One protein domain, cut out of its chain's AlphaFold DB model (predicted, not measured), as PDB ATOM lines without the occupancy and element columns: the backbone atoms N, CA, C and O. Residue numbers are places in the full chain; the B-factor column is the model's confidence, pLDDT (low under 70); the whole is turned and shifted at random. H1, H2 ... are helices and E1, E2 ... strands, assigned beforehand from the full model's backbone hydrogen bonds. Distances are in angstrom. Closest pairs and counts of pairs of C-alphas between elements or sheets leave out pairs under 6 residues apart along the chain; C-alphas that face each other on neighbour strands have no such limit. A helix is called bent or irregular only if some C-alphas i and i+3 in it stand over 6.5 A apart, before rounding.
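AT A GLANCE: This is residues 2 to 96 of the 317 residues of the protein "DNA-directed DNA polymerase" of Candidatus Aenigmarchaeota archaeon (UniProt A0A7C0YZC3). A hairpin of two strands, E1 and E2, lies in the middle, with H1 packed on one side of it and a wall of three long, bent antiparallel strands, E3, E4 and E5, on the other. H2 reaches from this wall toward H1, and the loop of residues 47 to 59 swings out from H2 and folds back to E3. The printed part has 95 residues, with two named helices and five named strands in the order H1, E1, E2, H2, E3, E4, E5; the larger sheet has the order E3, E4, E5. The class is mixed, helices and strands. The whole is compact, with a radius of gyration of the C-alphas of 13.7 A, and rounded, spanning 37 by 31 by 26 A.

HOW THE PARTS SIT: H1, residues 2 to 11, comes closest to E1, residues 15 to 20, at the C-alphas of Ile 10 and Val 16, 6.9 A apart. E1 forms an antiparallel hairpin with E2, residues 23 to 27; N 17 and O 25 are 2.9 A apart, within hydrogen-bond range. The closest C-alphas of H1 and E2 are those of Arg 6 and Val 24, 7.1 A apart. H2, residues 33 to 46, is close to H1 but not clearly touching, with the C-alphas of Ile 9 and Ile 43 closest at 7.6 A; their lines are about perpendicular, but only just, at 71 degrees. In both helices every O i to N i+4 pair is within hydrogen-bond range. E3, residues 60 to 68, E4, residues 71 to 80, and E5, residues 83 to 91, form a meander, each strand the antiparallel neighbour of the one before. N 62 and O 75 of E3 and E4 are 2.9 A apart, and N 76 and O 87 of E4 and E5 are 2.9 A apart. E3 bends by 80 degrees at residue 63, E4 by 61 degrees at residue 75 and E5 by 53 degrees at residue 88. H2 is on this sheet at a height of 10.4 A, across the strands at 74 degrees to E4 on the local plane. E2 and E3 are near each other; H1 is apart from E3, E4 and E5.

IN THESE COORDINATES: H1 begins at C-alpha 2, (162.255, 132.038, 219.555). H2 is 20.1 A long, E4 25.6 A and E5 24.0 A. E5 ends at C-alpha 91, (171.331, 114.901, 220.584).

THE WHOLE: The C-alphas of Gly 51 and Thr 95 are the two farthest apart, at 38.4 A. The printed part has no cut. The link from H2 to E3, 13 residues, is long; the other links are tight. The mean pLDDT of the printed part is 90.1, and residues 95 to 96 are under 70.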
ATOM      1  N   LEU A   2     161.260 132.571 220.499       84.50
ATOM      2  CA  LEU A   2     162.255 132.038 219.555       84.50
ATOM      3  C   LEU A   2     162.067 132.500 218.097       84.50
ATOM      4  O   LEU A   2     163.021 132.919 217.458       84.50
ATOM      5  N   GLN A   3     160.831 132.512 217.581       85.81
ATOM      6  CA  GLN A   3     160.551 133.000 216.220       85.81
ATOM      7  C   GLN A   3     160.880 134.491 216.037       85.81
ATOM      8  O   GLN A   3     161.374 134.888 214.986       85.81
ATOM      9  N   LYS A   4     160.661 135.318 217.071       87.56
ATOM     10  CA  LYS A   4     161.045 136.738 217.051       87.56
ATOM     11  C   LYS A   4     162.569 136.879 217.062       87.56
ATOM     12  O   LYS A   4     163.098 137.673 216.295       87.56
ATOM     13  N   THR A   5     163.262 136.084 217.880       88.62
ATOM     14  CA  THR A   5     164.734 136.026 217.915       88.62
ATOM     15  C   THR A   5     165.307 135.613 216.563       88.62
ATOM     16  O   THR A   5     166.168 136.299 216.024       88.62
ATOM     17  N   ARG A   6     164.767 134.543 215.968       90.62
ATOM     18  CA  ARG A   6     165.142 134.067 214.635       90.62
ATOM     19  C   ARG A   6     164.973 135.157 213.581       90.62
ATOM     20  O   ARG A   6     165.890 135.372 212.800       90.62
ATOM     21  N   LYS A   7     163.828 135.850 213.577       89.94
ATOM     22  CA  LYS A   7     163.574 136.944 212.634       89.94
ATOM     23  C   LYS A   7     164.609 138.063 212.783       89.94
ATOM     24  O   LYS A   7     165.223 138.423 211.795       89.94
ATOM     25  N   LYS A   8     164.893 138.514 214.013       90.69
ATOM     26  CA  LYS A   8     165.929 139.532 214.267       90.69
ATOM     27  C   LYS A   8     167.307 139.118 213.737       90.69
ATOM     28  O   LYS A   8     167.984 139.932 213.129       90.69
ATOM     29  N   ILE A   9     167.710 137.861 213.943       91.38
ATOM     30  CA  ILE A   9     168.995 137.340 213.443       91.38
ATOM     31  C   ILE A   9     169.042 137.375 211.907       91.38
ATOM     32  O   ILE A   9     170.060 137.756 211.332       91.38
ATOM     33  N   ILE A  10     167.938 137.017 211.249       91.81
ATOM     34  CA  ILE A  10     167.821 137.070 209.785       91.81
ATOM     35  C   ILE A  10     167.853 138.521 209.286       91.81
ATOM     36  O   ILE A  10     168.576 138.810 208.337       91.81
ATOM     37  N   ASP A  11     167.151 139.440 209.955       92.19
ATOM     38  CA  ASP A  11     167.134 140.874 209.621       92.19
ATOM     39  C   ASP A  11     168.532 141.514 209.768       92.19
ATOM     40  O   ASP A  11     168.869 142.462 209.064       92.19
ATOM     41  N   MET A  12     169.383 140.961 210.641       89.06
ATOM     42  CA  MET A  12     170.798 141.335 210.784       89.06
ATOM     43  C   MET A  12     171.708 140.753 209.682       89.06
ATOM     44  O   MET A  12     172.916 140.987 209.707       89.06
ATOM     45  N   GLY A  13     171.160 139.987 208.733       90.75
ATOM     46  CA  GLY A  13     171.890 139.399 207.605       90.75
ATOM     47  C   GLY A  13     172.522 138.030 207.879       90.75
ATOM     48  O   GLY A  13     173.345 137.570 207.083       90.75
ATOM     49  N   TYR A  14     172.167 137.364 208.982       93.19
ATOM     50  CA  TYR A  14     172.705 136.047 209.325       93.19
ATOM     51  C   TYR A  14     171.793 134.896 208.882       93.19
ATOM     52  O   TYR A  14     170.566 134.975 208.912       93.19
ATOM     53  N   GLU A  15     172.411 133.771 208.517       92.88
ATOM     54  CA  GLU A  15     171.709 132.549 208.122       92.88
ATOM     55  C   GLU A  15     171.427 131.684 209.362       92.88
ATOM     56  O   GLU A  15     172.350 131.216 210.031       92.88
ATOM     57  N   VAL A  16     170.149 131.450 209.670       93.56
ATOM     58  CA  VAL A  16     169.733 130.539 210.750       93.56
ATOM     59  C   VAL A  16     169.508 129.142 210.179       93.56
ATOM     60  O   VAL A  16     168.561 128.934 209.420       93.56
ATOM     61  N   ILE A  17     170.354 128.190 210.578       92.00
ATOM     62  CA  ILE A  17     170.353 126.813 210.054       92.00
ATOM     63  C   ILE A  17     169.410 125.885 210.817       92.00
ATOM     64  O   ILE A  17     168.842 124.963 210.239       92.00
ATOM     65  N   TYR A  18     169.229 126.120 212.116       90.19
ATOM     66  CA  TYR A  18     168.427 125.260 212.978       90.19
ATOM     67  C   TYR A  18     167.941 126.030 214.211       90.19
ATOM     68  O   TYR A  18     168.478 127.081 214.563       90.19
ATOM     69  N   GLY A  19     166.902 125.519 214.864       88.81
ATOM     70  CA  GLY A  19     166.434 126.036 216.144       88.81
ATOM     71  C   GLY A  19     165.590 125.000 216.869       88.81
ATOM     72  O   GLY A  19     164.756 124.330 216.249       88.81
ATOM     73  N   ASP A  20     165.799 124.873 218.174       82.62
ATOM     74  CA  ASP A  20     165.103 123.910 219.022       82.62
ATOM     75  C   ASP A  20     164.702 124.564 220.334       82.62
ATOM     76  O   ASP A  20     165.573 124.885 221.120       82.62
ATOM     77  N   THR A  21     163.392 124.722 220.551       80.69
ATOM     78  CA  THR A  21     162.721 125.194 221.781       80.69
ATOM     79  C   THR A  21     163.235 126.529 222.352       80.69
ATOM     80  O   THR A  21     162.508 127.526 222.313       80.69
ATOM     81  N   ASP A  22     164.470 126.564 222.826       86.19
ATOM     82  CA  ASP A  22     165.203 127.657 223.464       86.19
ATOM     83  C   ASP A  22     166.519 128.038 222.747       86.19
ATOM     84  O   ASP A  22     167.057 129.112 223.002       86.19
ATOM     85  N   SER A  23     166.997 127.236 221.794       89.88
ATOM     86  CA  SER A  23     168.279 127.419 221.100       89.88
ATOM     87  C   SER A  23     168.117 127.823 219.628       89.88
ATOM     88  O   SER A  23     167.174 127.419 218.936       89.88
ATOM     89  N   VAL A  24     169.058 128.631 219.124       92.81
ATOM     90  CA  VAL A  24     169.137 129.051 217.714       92.81
ATOM     91  C   VAL A  24     170.551 128.819 217.197       92.81
ATOM     92  O   VAL A  24     171.521 129.265 217.797       92.81
ATOM     93  N   PHE A  25     170.659 128.163 216.047       94.56
ATOM     94  CA  PHE A  25     171.927 127.823 215.419       94.56
ATOM     95  C   PHE A  25     172.137 128.749 214.230       94.56
ATOM     96  O   PHE A  25     171.344 128.762 213.282       94.56
ATOM     97  N   VAL A  26     173.211 129.530 214.289       94.88
ATOM     98  CA  VAL A  26     173.515 130.570 213.310       94.88
ATOM     99  C   VAL A  26     174.790 130.205 212.572       94.88
ATOM    100  O   VAL A  26     175.815 129.905 213.182       94.88
ATOM    101  N   LYS A  27     174.739 130.242 211.244       94.44
ATOM    102  CA  LYS A  27     175.897 129.968 210.402       94.44
ATOM    103  C   LYS A  27     176.680 131.247 210.164       94.44
ATOM    104  O   LYS A  27     176.192 132.210 209.574       94.44
ATOM    105  N   VAL A  28     177.935 131.221 210.592       92.06
ATOM    106  CA  VAL A  28     178.895 132.304 210.397       92.06
ATOM    107  C   VAL A  28     179.939 131.883 209.366       92.06
ATOM    108  O   VAL A  28     180.500 130.794 209.430       92.06
ATOM    109  N   LYS A  29     180.211 132.742 208.378       89.50
ATOM    110  CA  LYS A  29     181.193 132.475 207.310       89.50
ATOM    111  C   LYS A  29     182.621 132.780 207.782       89.50
ATOM    112  O   LYS A  29     183.282 133.665 207.245       89.50
ATOM    113  N   VAL A  30     183.073 132.104 208.835       92.44
ATOM    114  CA  VAL A  30     184.434 132.221 209.385       92.44
ATOM    115  C   VAL A  30     185.001 130.833 209.662       92.44
ATOM    116  O   VAL A  30     184.258 129.922 210.007       92.44
ATOM    117  N   LYS A  31     186.313 130.668 209.471       88.69
ATOM    118  CA  LYS A  31     187.014 129.396 209.720       88.69
ATOM    119  C   LYS A  31     187.728 129.353 211.073       88.69
ATOM    120  O   LYS A  31     188.001 128.272 211.575       88.69
ATOM    121  N   ASP A  32     188.047 130.521 211.620       93.94
ATOM    122  CA  ASP A  32     188.771 130.675 212.876       93.94
ATOM    123  C   ASP A  32     187.809 130.654 214.074       93.94
ATOM    124  O   ASP A  32     186.765 131.316 214.037       93.94
ATOM    125  N   LEU A  33     188.161 129.891 215.113       93.38
ATOM    126  CA  LEU A  33     187.322 129.701 216.300       93.38
ATOM    127  C   LEU A  33     187.185 130.987 217.116       93.38
ATOM    128  O   LEU A  33     186.086 131.306 217.561       93.38
ATOM    129  N   GLU A  34     188.257 131.764 217.263       94.00
ATOM    130  CA  GLU A  34     188.214 132.996 218.052       94.00
ATOM    131  C   GLU A  34     187.354 134.060 217.363       94.00
ATOM    132  O   GLU A  34     186.497 134.686 217.987       94.00
ATOM    133  N   LYS A  35     187.476 134.199 216.040       94.38
ATOM    134  CA  LYS A  35     186.596 135.079 215.253       94.38
ATOM    135  C   LYS A  35     185.138 134.620 215.292       94.38
ATOM    136  O   LYS A  35     184.237 135.458 215.305       94.38
ATOM    137  N   ALA A  36     184.884 133.310 215.283       94.69
ATOM    138  CA  ALA A  36     183.534 132.769 215.436       94.69
ATOM    139  C   ALA A  36     182.957 133.077 216.824       94.69
ATOM    140  O   ALA A  36     181.806 133.501 216.917       94.69
ATOM    141  N   TYR A  37     183.770 132.950 217.874       93.88
ATOM    142  CA  TYR A  37     183.412 133.306 219.245       93.88
ATOM    143  C   TYR A  37     183.067 134.793 219.382       93.88
ATOM    144  O   TYR A  37     182.013 135.145 219.916       93.88
ATOM    145  N   GLN A  38     183.912 135.677 218.845       93.94
ATOM    146  CA  GLN A  38     183.678 137.124 218.847       93.94
ATOM    147  C   GLN A  38     182.373 137.481 218.126       93.94
ATOM    148  O   GLN A  38     181.544 138.202 218.679       93.94
ATOM    149  N   LYS A  39     182.136 136.909 216.937       93.94
ATOM    150  CA  LYS A  39     180.875 137.100 216.199       93.94
ATOM    151  C   LYS A  39     179.662 136.564 216.952       93.94
ATOM    152  O   LYS A  39     178.612 137.197 216.929       93.94
ATOM    153  N   GLY A  40     179.784 135.415 217.614       93.50
ATOM    154  CA  GLY A  40     178.710 134.852 218.432       93.50
ATOM    155  C   GLY A  40     178.276 135.814 219.540       93.50
ATOM    156  O   GLY A  40     177.091 136.125 219.660       93.50
ATOM    157  N   ASN A  41     179.243 136.362 220.276       93.25
ATOM    158  CA  ASN A  41     178.999 137.361 221.320       93.25
ATOM    159  C   ASN A  41     178.467 138.690 220.755       93.25
ATOM    160  O   ASN A  41     177.572 139.306 221.336       93.25
ATOM    161  N   GLU A  42     178.955 139.116 219.588       93.25
ATOM    162  CA  GLU A  42     178.435 140.289 218.885       93.25
ATOM    163  C   GLU A  42     176.947 140.115 218.531       93.25
ATOM    164  O   GLU A  42     176.143 141.015 218.779       93.25
ATOM    165  N   ILE A  43     176.553 138.952 217.999       92.12
ATOM    166  CA  ILE A  43     175.153 138.653 217.658       92.12
ATOM    167  C   ILE A  43     174.285 138.688 218.916       92.12
ATOM    168  O   ILE A  43     173.234 139.330 218.918       92.12
ATOM    169  N   VAL A  44     174.737 138.033 219.986       92.69
ATOM    170  CA  VAL A  44     174.023 137.972 221.267       92.69
ATOM    171  C   VAL A  44     173.823 139.371 221.859       92.69
ATOM    172  O   VAL A  44     172.695 139.726 222.200       92.69
ATOM    173  N   SER A  45     174.867 140.206 221.902       91.00
ATOM    174  CA  SER A  45     174.793 141.560 222.482       91.00
ATOM    175  C   SER A  45     173.826 142.501 221.747       91.00
ATOM    176  O   SER A  45     173.205 143.373 222.360       91.00
ATOM    177  N   LYS A  46     173.646 142.312 220.433       90.06
ATOM    178  CA  LYS A  46     172.717 143.106 219.612       90.06
ATOM    179  C   LYS A  46     171.252 142.704 219.802       90.06
ATOM    180  O   LYS A  46     170.352 143.489 219.490       90.06
ATOM    181  N   ILE A  47     170.976 141.509 220.321       89.19
ATOM    182  CA  ILE A  47     169.609 141.010 220.485       89.19
ATOM    183  C   ILE A  47     169.114 141.294 221.901       89.19
ATOM    184  O   ILE A  47     169.379 140.560 222.844       89.19
ATOM    185  N   LYS A  48     168.278 142.326 222.031       85.69
ATOM    186  CA  LYS A  48     167.532 142.585 223.269       85.69
ATOM    187  C   LYS A  48     166.221 141.794 223.296       85.69
ATOM    188  O   LYS A  48     165.403 141.897 222.365       85.69
ATOM    189  N   LEU A  49     166.027 141.011 224.357       85.94
ATOM    190  CA  LEU A  49     164.793 140.282 224.661       85.94
ATOM    191  C   LEU A  49     163.988 141.012 225.755       85.94
ATOM    192  O   LEU A  49     164.557 141.787 226.518       85.94
ATOM    193  N   PRO A  50     162.656 140.832 225.808       83.12
ATOM    194  CA  PRO A  50     161.817 141.487 226.808       83.12
ATOM    195  C   PRO A  50     162.017 140.895 228.211       83.12
ATOM    196  O   PRO A  50     162.191 139.685 228.370       83.12
ATOM    197  N   GLY A  51     161.894 141.746 229.232       84.25
ATOM    198  CA  GLY A  51     161.979 141.347 230.638       84.25
ATOM    199  C   GLY A  51     163.408 141.018 231.075       84.25
ATOM    200  O   GLY A  51     164.344 141.722 230.717       84.25
ATOM    201  N   LYS A  52     163.560 139.948 231.866       85.25
ATOM    202  CA  LYS A  52     164.852 139.465 232.394       85.25
ATOM    203  C   LYS A  52     165.506 138.386 231.517       85.25
ATOM    204  O   LYS A  52     166.440 137.727 231.955       85.25
ATOM    205  N   LEU A  53     164.976 138.146 230.319       86.75
ATOM    206  CA  LEU A  53     165.486 137.105 229.430       86.75
ATOM    207  C   LEU A  53     166.756 137.593 228.736       86.75
ATOM    208  O   LEU A  53     166.759 138.664 228.129       86.75
ATOM    209  N   VAL A  54     167.806 136.784 228.794       86.81
ATOM    210  CA  VAL A  54     169.106 137.057 228.178       86.81
ATOM    211  C   VAL A  54     169.447 135.888 227.260       86.81
ATOM    212  O   VAL A  54     169.125 134.743 227.565       86.81
ATOM    213  N   LEU A  55     170.017 136.189 226.094       90.88
ATOM    214  CA  LEU A  55     170.636 135.169 225.253       90.88
ATOM    215  C   LEU A  55     172.088 135.037 225.671       90.88
ATOM    216  O   LEU A  55     172.744 136.040 225.929       90.88
ATOM    217  N   GLU A  56     172.586 133.813 225.672       91.94
ATOM    218  CA  GLU A  56     173.982 133.531 225.954       91.94
ATOM    219  C   GLU A  56     174.585 132.779 224.778       91.94
ATOM    220  O   GLU A  56     173.924 131.993 224.093       91.94
ATOM    221  N   PHE A  57     175.851 133.074 224.511       93.25
ATOM    222  CA  PHE A  57     176.621 132.295 223.567       93.25
ATOM    223  C   PHE A  57     177.040 130.989 224.250       93.25
ATOM    224  O   PHE A  57     177.745 131.028 225.251       93.25
ATOM    225  N   GLU A  58     176.624 129.846 223.705       93.31
ATOM    226  CA  GLU A  58     176.928 128.543 224.309       93.31
ATOM    227  C   GLU A  58     178.201 127.922 223.715       93.31
ATOM    228  O   GLU A  58     179.180 127.695 224.420       93.31
ATOM    229  N   LYS A  59     178.207 127.635 222.405       94.69
ATOM    230  CA  LYS A  59     179.295 126.890 221.752       94.69
ATOM    231  C   LYS A  59     179.368 127.113 220.245       94.69
ATOM    232  O   LYS A  59     178.431 127.617 219.625       94.69
ATOM    233  N   ILE A  60     180.479 126.687 219.645       96.00
ATOM    234  CA  ILE A  60     180.701 126.712 218.190       96.00
ATOM    235  C   ILE A  60     180.599 125.293 217.644       96.00
ATOM    236  O   ILE A  60     181.263 124.403 218.156       96.00
ATOM    237  N   PHE A  61     179.861 125.089 216.554       95.88
ATOM    238  CA  PHE A  61     179.938 123.857 215.768       95.88
ATOM    239  C   PHE A  61     180.746 124.094 214.496       95.88
ATOM    240  O   PHE A  61     180.371 124.933 213.675       95.88
ATOM    241  N   ARG A  62     181.840 123.347 214.310       93.81
ATOM    242  CA  ARG A  62     182.640 123.414 213.075       93.81
ATOM    243  C   ARG A  62     182.010 122.604 211.945       93.81
ATOM    244  O   ARG A  62     181.938 123.076 210.814       93.81
ATOM    245  N   SER A  63     181.516 121.421 212.289       93.06
ATOM    246  CA  SER A  63     180.744 120.540 211.415       93.06
ATOM    247  C   SER A  63     179.438 120.203 212.120       93.06
ATOM    248  O   SER A  63     179.444 119.924 213.321       93.06
ATOM    249  N   PHE A  64     178.322 120.240 211.396       93.00
ATOM    250  CA  PHE A  64     176.994 120.044 211.971       93.00
ATOM    251  C   PHE A  64     176.119 119.222 211.027       93.00
ATOM    252  O   PHE A  64     175.951 119.580 209.861       93.00
ATOM    253  N   LEU A  65     175.569 118.125 211.540       92.44
ATOM    254  CA  LEU A  65     174.717 117.186 210.828       92.44
ATOM    255  C   LEU A  65     173.334 117.166 211.479       92.44
ATOM    256  O   LEU A  65     173.179 116.760 212.632       92.44
ATOM    257  N   ILE A  66     172.319 117.574 210.723       91.75
ATOM    258  CA  ILE A  66     170.924 117.555 211.164       91.75
ATOM    259  C   ILE A  66     170.255 116.342 210.529       91.75
ATOM    260  O   ILE A  66     170.118 116.296 209.310       91.75
ATOM    261  N   LEU A  67     169.816 115.384 211.346       89.12
ATOM    262  CA  LEU A  67     169.051 114.238 210.856       89.12
ATOM    263  C   LEU A  67     167.570 114.591 210.762       89.12
ATOM    264  O   LEU A  67     166.968 114.567 209.692       89.12
ATOM    265  N   THR A  68     166.979 114.953 211.897       88.19
ATOM    266  CA  THR A  68     165.584 115.391 211.997       88.19
ATOM    267  C   THR A  68     165.452 116.421 213.113       88.19
ATOM    268  O   THR A  68     166.401 116.713 213.841       88.19
ATOM    269  N   LYS A  69     164.240 116.946 213.325       87.12
ATOM    270  CA  LYS A  69     163.952 117.756 214.515       87.12
ATOM    271  C   LYS A  69     164.345 116.980 215.783       87.12
ATOM    272  O   LYS A  69     163.993 115.807 215.917       87.12
ATOM    273  N   LYS A  70     165.078 117.642 216.682       87.12
ATOM    274  CA  LYS A  70     165.668 117.105 217.926       87.12
ATOM    275  C   LYS A  70     166.687 115.969 217.742       87.12
ATOM    276  O   LYS A  70     167.022 115.308 218.721       87.12
ATOM    277  N   ARG A  71     167.164 115.726 216.516       89.94
ATOM    278  CA  ARG A  71     168.160 114.691 216.209       89.94
ATOM    279  C   ARG A  71     169.301 115.268 215.382       89.94
ATOM    280  O   ARG A  71     169.142 115.476 214.179       89.94
ATOM    281  N   TYR A  72     170.432 115.538 216.021       91.62
ATOM    282  CA  TYR A  72     171.602 116.121 215.367       91.62
ATOM    283  C   TYR A  72     172.910 115.660 216.010       91.62
ATOM    284  O   TYR A  72     172.942 115.288 217.185       91.62
ATOM    285  N   ALA A  73     173.982 115.700 215.223       93.69
ATOM    286  CA  ALA A  73     175.353 115.519 215.680       93.69
ATOM    287  C   ALA A  73     176.207 116.696 215.221       93.69
ATOM    288  O   ALA A  73     175.992 117.239 214.137       93.69
ATOM    289  N   GLY A  74     177.208 117.075 216.000       94.62
ATOM    290  CA  GLY A  74     178.137 118.107 215.574       94.62
ATOM    291  C   GLY A  74     179.461 118.063 216.308       94.62
ATOM    292  O   GLY A  74     179.545 117.608 217.445       94.62
ATOM    293  N   TRP A  75     180.497 118.561 215.644       96.56
ATOM    294  CA  TRP A  75     181.799 118.780 216.254       96.56
ATOM    295  C   TRP A  75     181.805 120.150 216.928       96.56
ATOM    296  O   TRP A  75     181.935 121.180 216.256       96.56
ATOM    297  N   SER A  76     181.567 120.139 218.239       95.69
ATOM    298  CA  SER A  76     181.417 121.327 219.075       95.69
ATOM    299  C   SER A  76     182.725 121.738 219.738       95.69
ATOM    300  O   SER A  76     183.511 120.873 220.120       95.69
ATOM    301  N   PHE A  77     182.885 123.041 219.944       96.19
ATOM    302  CA  PHE A  77     183.980 123.677 220.662       96.19
ATOM    303  C   PHE A  77     183.415 124.621 221.721       96.19
ATOM    304  O   PHE A  77     182.589 125.489 221.414       96.19
ATOM    305  N   GLU A  78     183.893 124.460 222.947       94.19
ATOM    306  CA  GLU A  78     183.545 125.278 224.111       94.19
ATOM    307  C   GLU A  78     184.842 125.815 224.737       94.19
ATOM    308  O   GLU A  78     185.882 125.154 224.674       94.19
ATOM    309  N   LYS A  79     184.802 127.020 225.322       90.12
ATOM    310  CA  LYS A  79     185.930 127.543 226.105       90.12
ATOM    311  C   LYS A  79     185.826 127.028 227.535       90.12
ATOM    312  O   LYS A  79     184.840 127.309 228.211       90.12
ATOM    313  N   ASN A  80     186.857 126.338 228.004       89.31
ATOM    314  CA  ASN A  80     187.007 125.944 229.399       89.31
ATOM    315  C   ASN A  80     188.328 126.516 229.928       89.31
ATOM    316  O   ASN A  80     189.378 126.257 229.354       89.31
ATOM    317  N   ASN A  81     188.272 127.348 230.973       87.31
ATOM    318  CA  ASN A  81     189.438 128.048 231.538       87.31
ATOM    319  C   ASN A  81     190.307 128.800 230.506       87.31
ATOM    320  O   ASN A  81     191.517 128.912 230.659       87.31
ATOM    321  N   GLY A  82     189.683 129.334 229.452       85.19
ATOM    322  CA  GLY A  82     190.372 130.066 228.382       85.19
ATOM    323  C   GLY A  82     190.891 129.196 227.234       85.19
ATOM    324  O   GLY A  82     191.231 129.744 226.186       85.19
ATOM    325  N   GLU A  83     190.872 127.870 227.374       90.81
ATOM    326  CA  GLU A  83     191.289 126.926 226.336       90.81
ATOM    327  C   GLU A  83     190.094 126.334 225.583       90.81
ATOM    328  O   GLU A  83     188.993 126.185 226.119       90.81
ATOM    329  N   TRP A  84     190.309 125.996 224.311       93.50
ATOM    330  CA  TRP A  84     189.293 125.361 223.479       93.50
ATOM    331  C   TRP A  84     189.253 123.857 223.731       93.50
ATOM    332  O   TRP A  84     190.224 123.156 223.457       93.50
ATOM    333  N   VAL A  85     188.101 123.361 224.176       94.88
ATOM    334  CA  VAL A  85     187.830 121.927 224.319       94.88
ATOM    335  C   VAL A  85     186.855 121.505 223.231       94.88
ATOM    336  O   VAL A  85     185.775 122.088 223.093       94.88
ATOM    337  N   ASP A  86     187.233 120.490 222.454       94.81
ATOM    338  CA  ASP A  86     186.404 119.946 221.390       94.81
ATOM    339  C   ASP A  86     185.752 118.615 221.785       94.81
ATOM    340  O   ASP A  86     186.332 117.780 222.476       94.81
ATOM    341  N   LYS A  87     184.521 118.397 221.325       94.50
ATOM    342  CA  LYS A  87     183.800 117.129 221.509       94.50
ATOM    343  C   LYS A  87     182.825 116.891 220.364       94.50
ATOM    344  O   LYS A  87     182.365 117.836 219.722       94.50
ATOM    345  N   ILE A  88     182.500 115.627 220.105       93.00
ATOM    346  CA  ILE A  88     181.354 115.281 219.260       93.00
ATOM    347  C   ILE A  88     180.114 115.285 220.149       93.00
ATOM    348  O   ILE A  88     179.987 114.466 221.056       93.00
ATOM    349  N   GLU A  89     179.209 116.222 219.901       91.25
ATOM    350  CA  GLU A  89     177.938 116.315 220.607       91.25
ATOM    351  C   GLU A  89     176.844 115.646 219.779       91.25
ATOM    352  O   GLU A  89     176.687 115.924 218.591       91.25
ATOM    353  N   MET A  90     176.083 114.760 220.416       90.12
ATOM    354  CA  MET A  90     174.982 114.020 219.809       90.12
ATOM    355  C   MET A  90     173.718 114.268 220.623       90.12
ATOM    356  O   MET A  90     173.703 114.088 221.842       90.12
ATOM    357  N   LYS A  91     172.637 114.673 219.959       88.62
ATOM    358  CA  LYS A  91     171.331 114.901 220.584       88.62
ATOM    359  C   LYS A  91     170.296 114.065 219.865       88.62
ATOM    360  O   LYS A  91     170.188 114.148 218.648       88.62
ATOM    361  N   GLY A  92     169.561 113.241 220.611       84.62
ATOM    362  CA  GLY A  92     168.486 112.399 220.072       84.62
ATOM    363  C   GLY A  92     168.933 111.295 219.102       84.62
ATOM    364  O   GLY A  92     168.085 110.716 218.421       84.62
ATOM    365  N   ILE A  93     170.237 111.013 219.029       82.81
ATOM    366  CA  ILE A  93     170.817 109.900 218.264       82.81
ATOM    367  C   ILE A  93     170.899 108.663 219.167       82.81
ATOM    368  O   ILE A  93     171.023 108.763 220.388       82.81
ATOM    369  N   GLU A  94     170.795 107.488 218.554       71.31
ATOM    370  CA  GLU A  94     170.759 106.171 219.194       71.31
ATOM    371  C   GLU A  94     171.957 105.878 220.098       71.31
ATOM    372  O   GLU A  94     171.794 105.139 221.058       71.31
ATOM    373  N   THR A  95     173.110 106.508 219.873       64.94
ATOM    374  CA  THR A  95     174.315 106.395 220.717       64.94
ATOM    375  C   THR A  95     174.103 106.809 222.176       64.94
ATOM    376  O   THR A  95     174.939 106.528 223.025       64.94
ATOM    377  N   VAL A  96     172.982 107.469 222.491       61.88
ATOM    378  CA  VAL A  96     172.603 107.863 223.861       61.88
ATOM    379  C   VAL A  96     171.670 106.830 224.521       61.88
ATOM    380  O   VAL A  96     171.289 106.963 225.687       61.88
TER     381      VAL A  96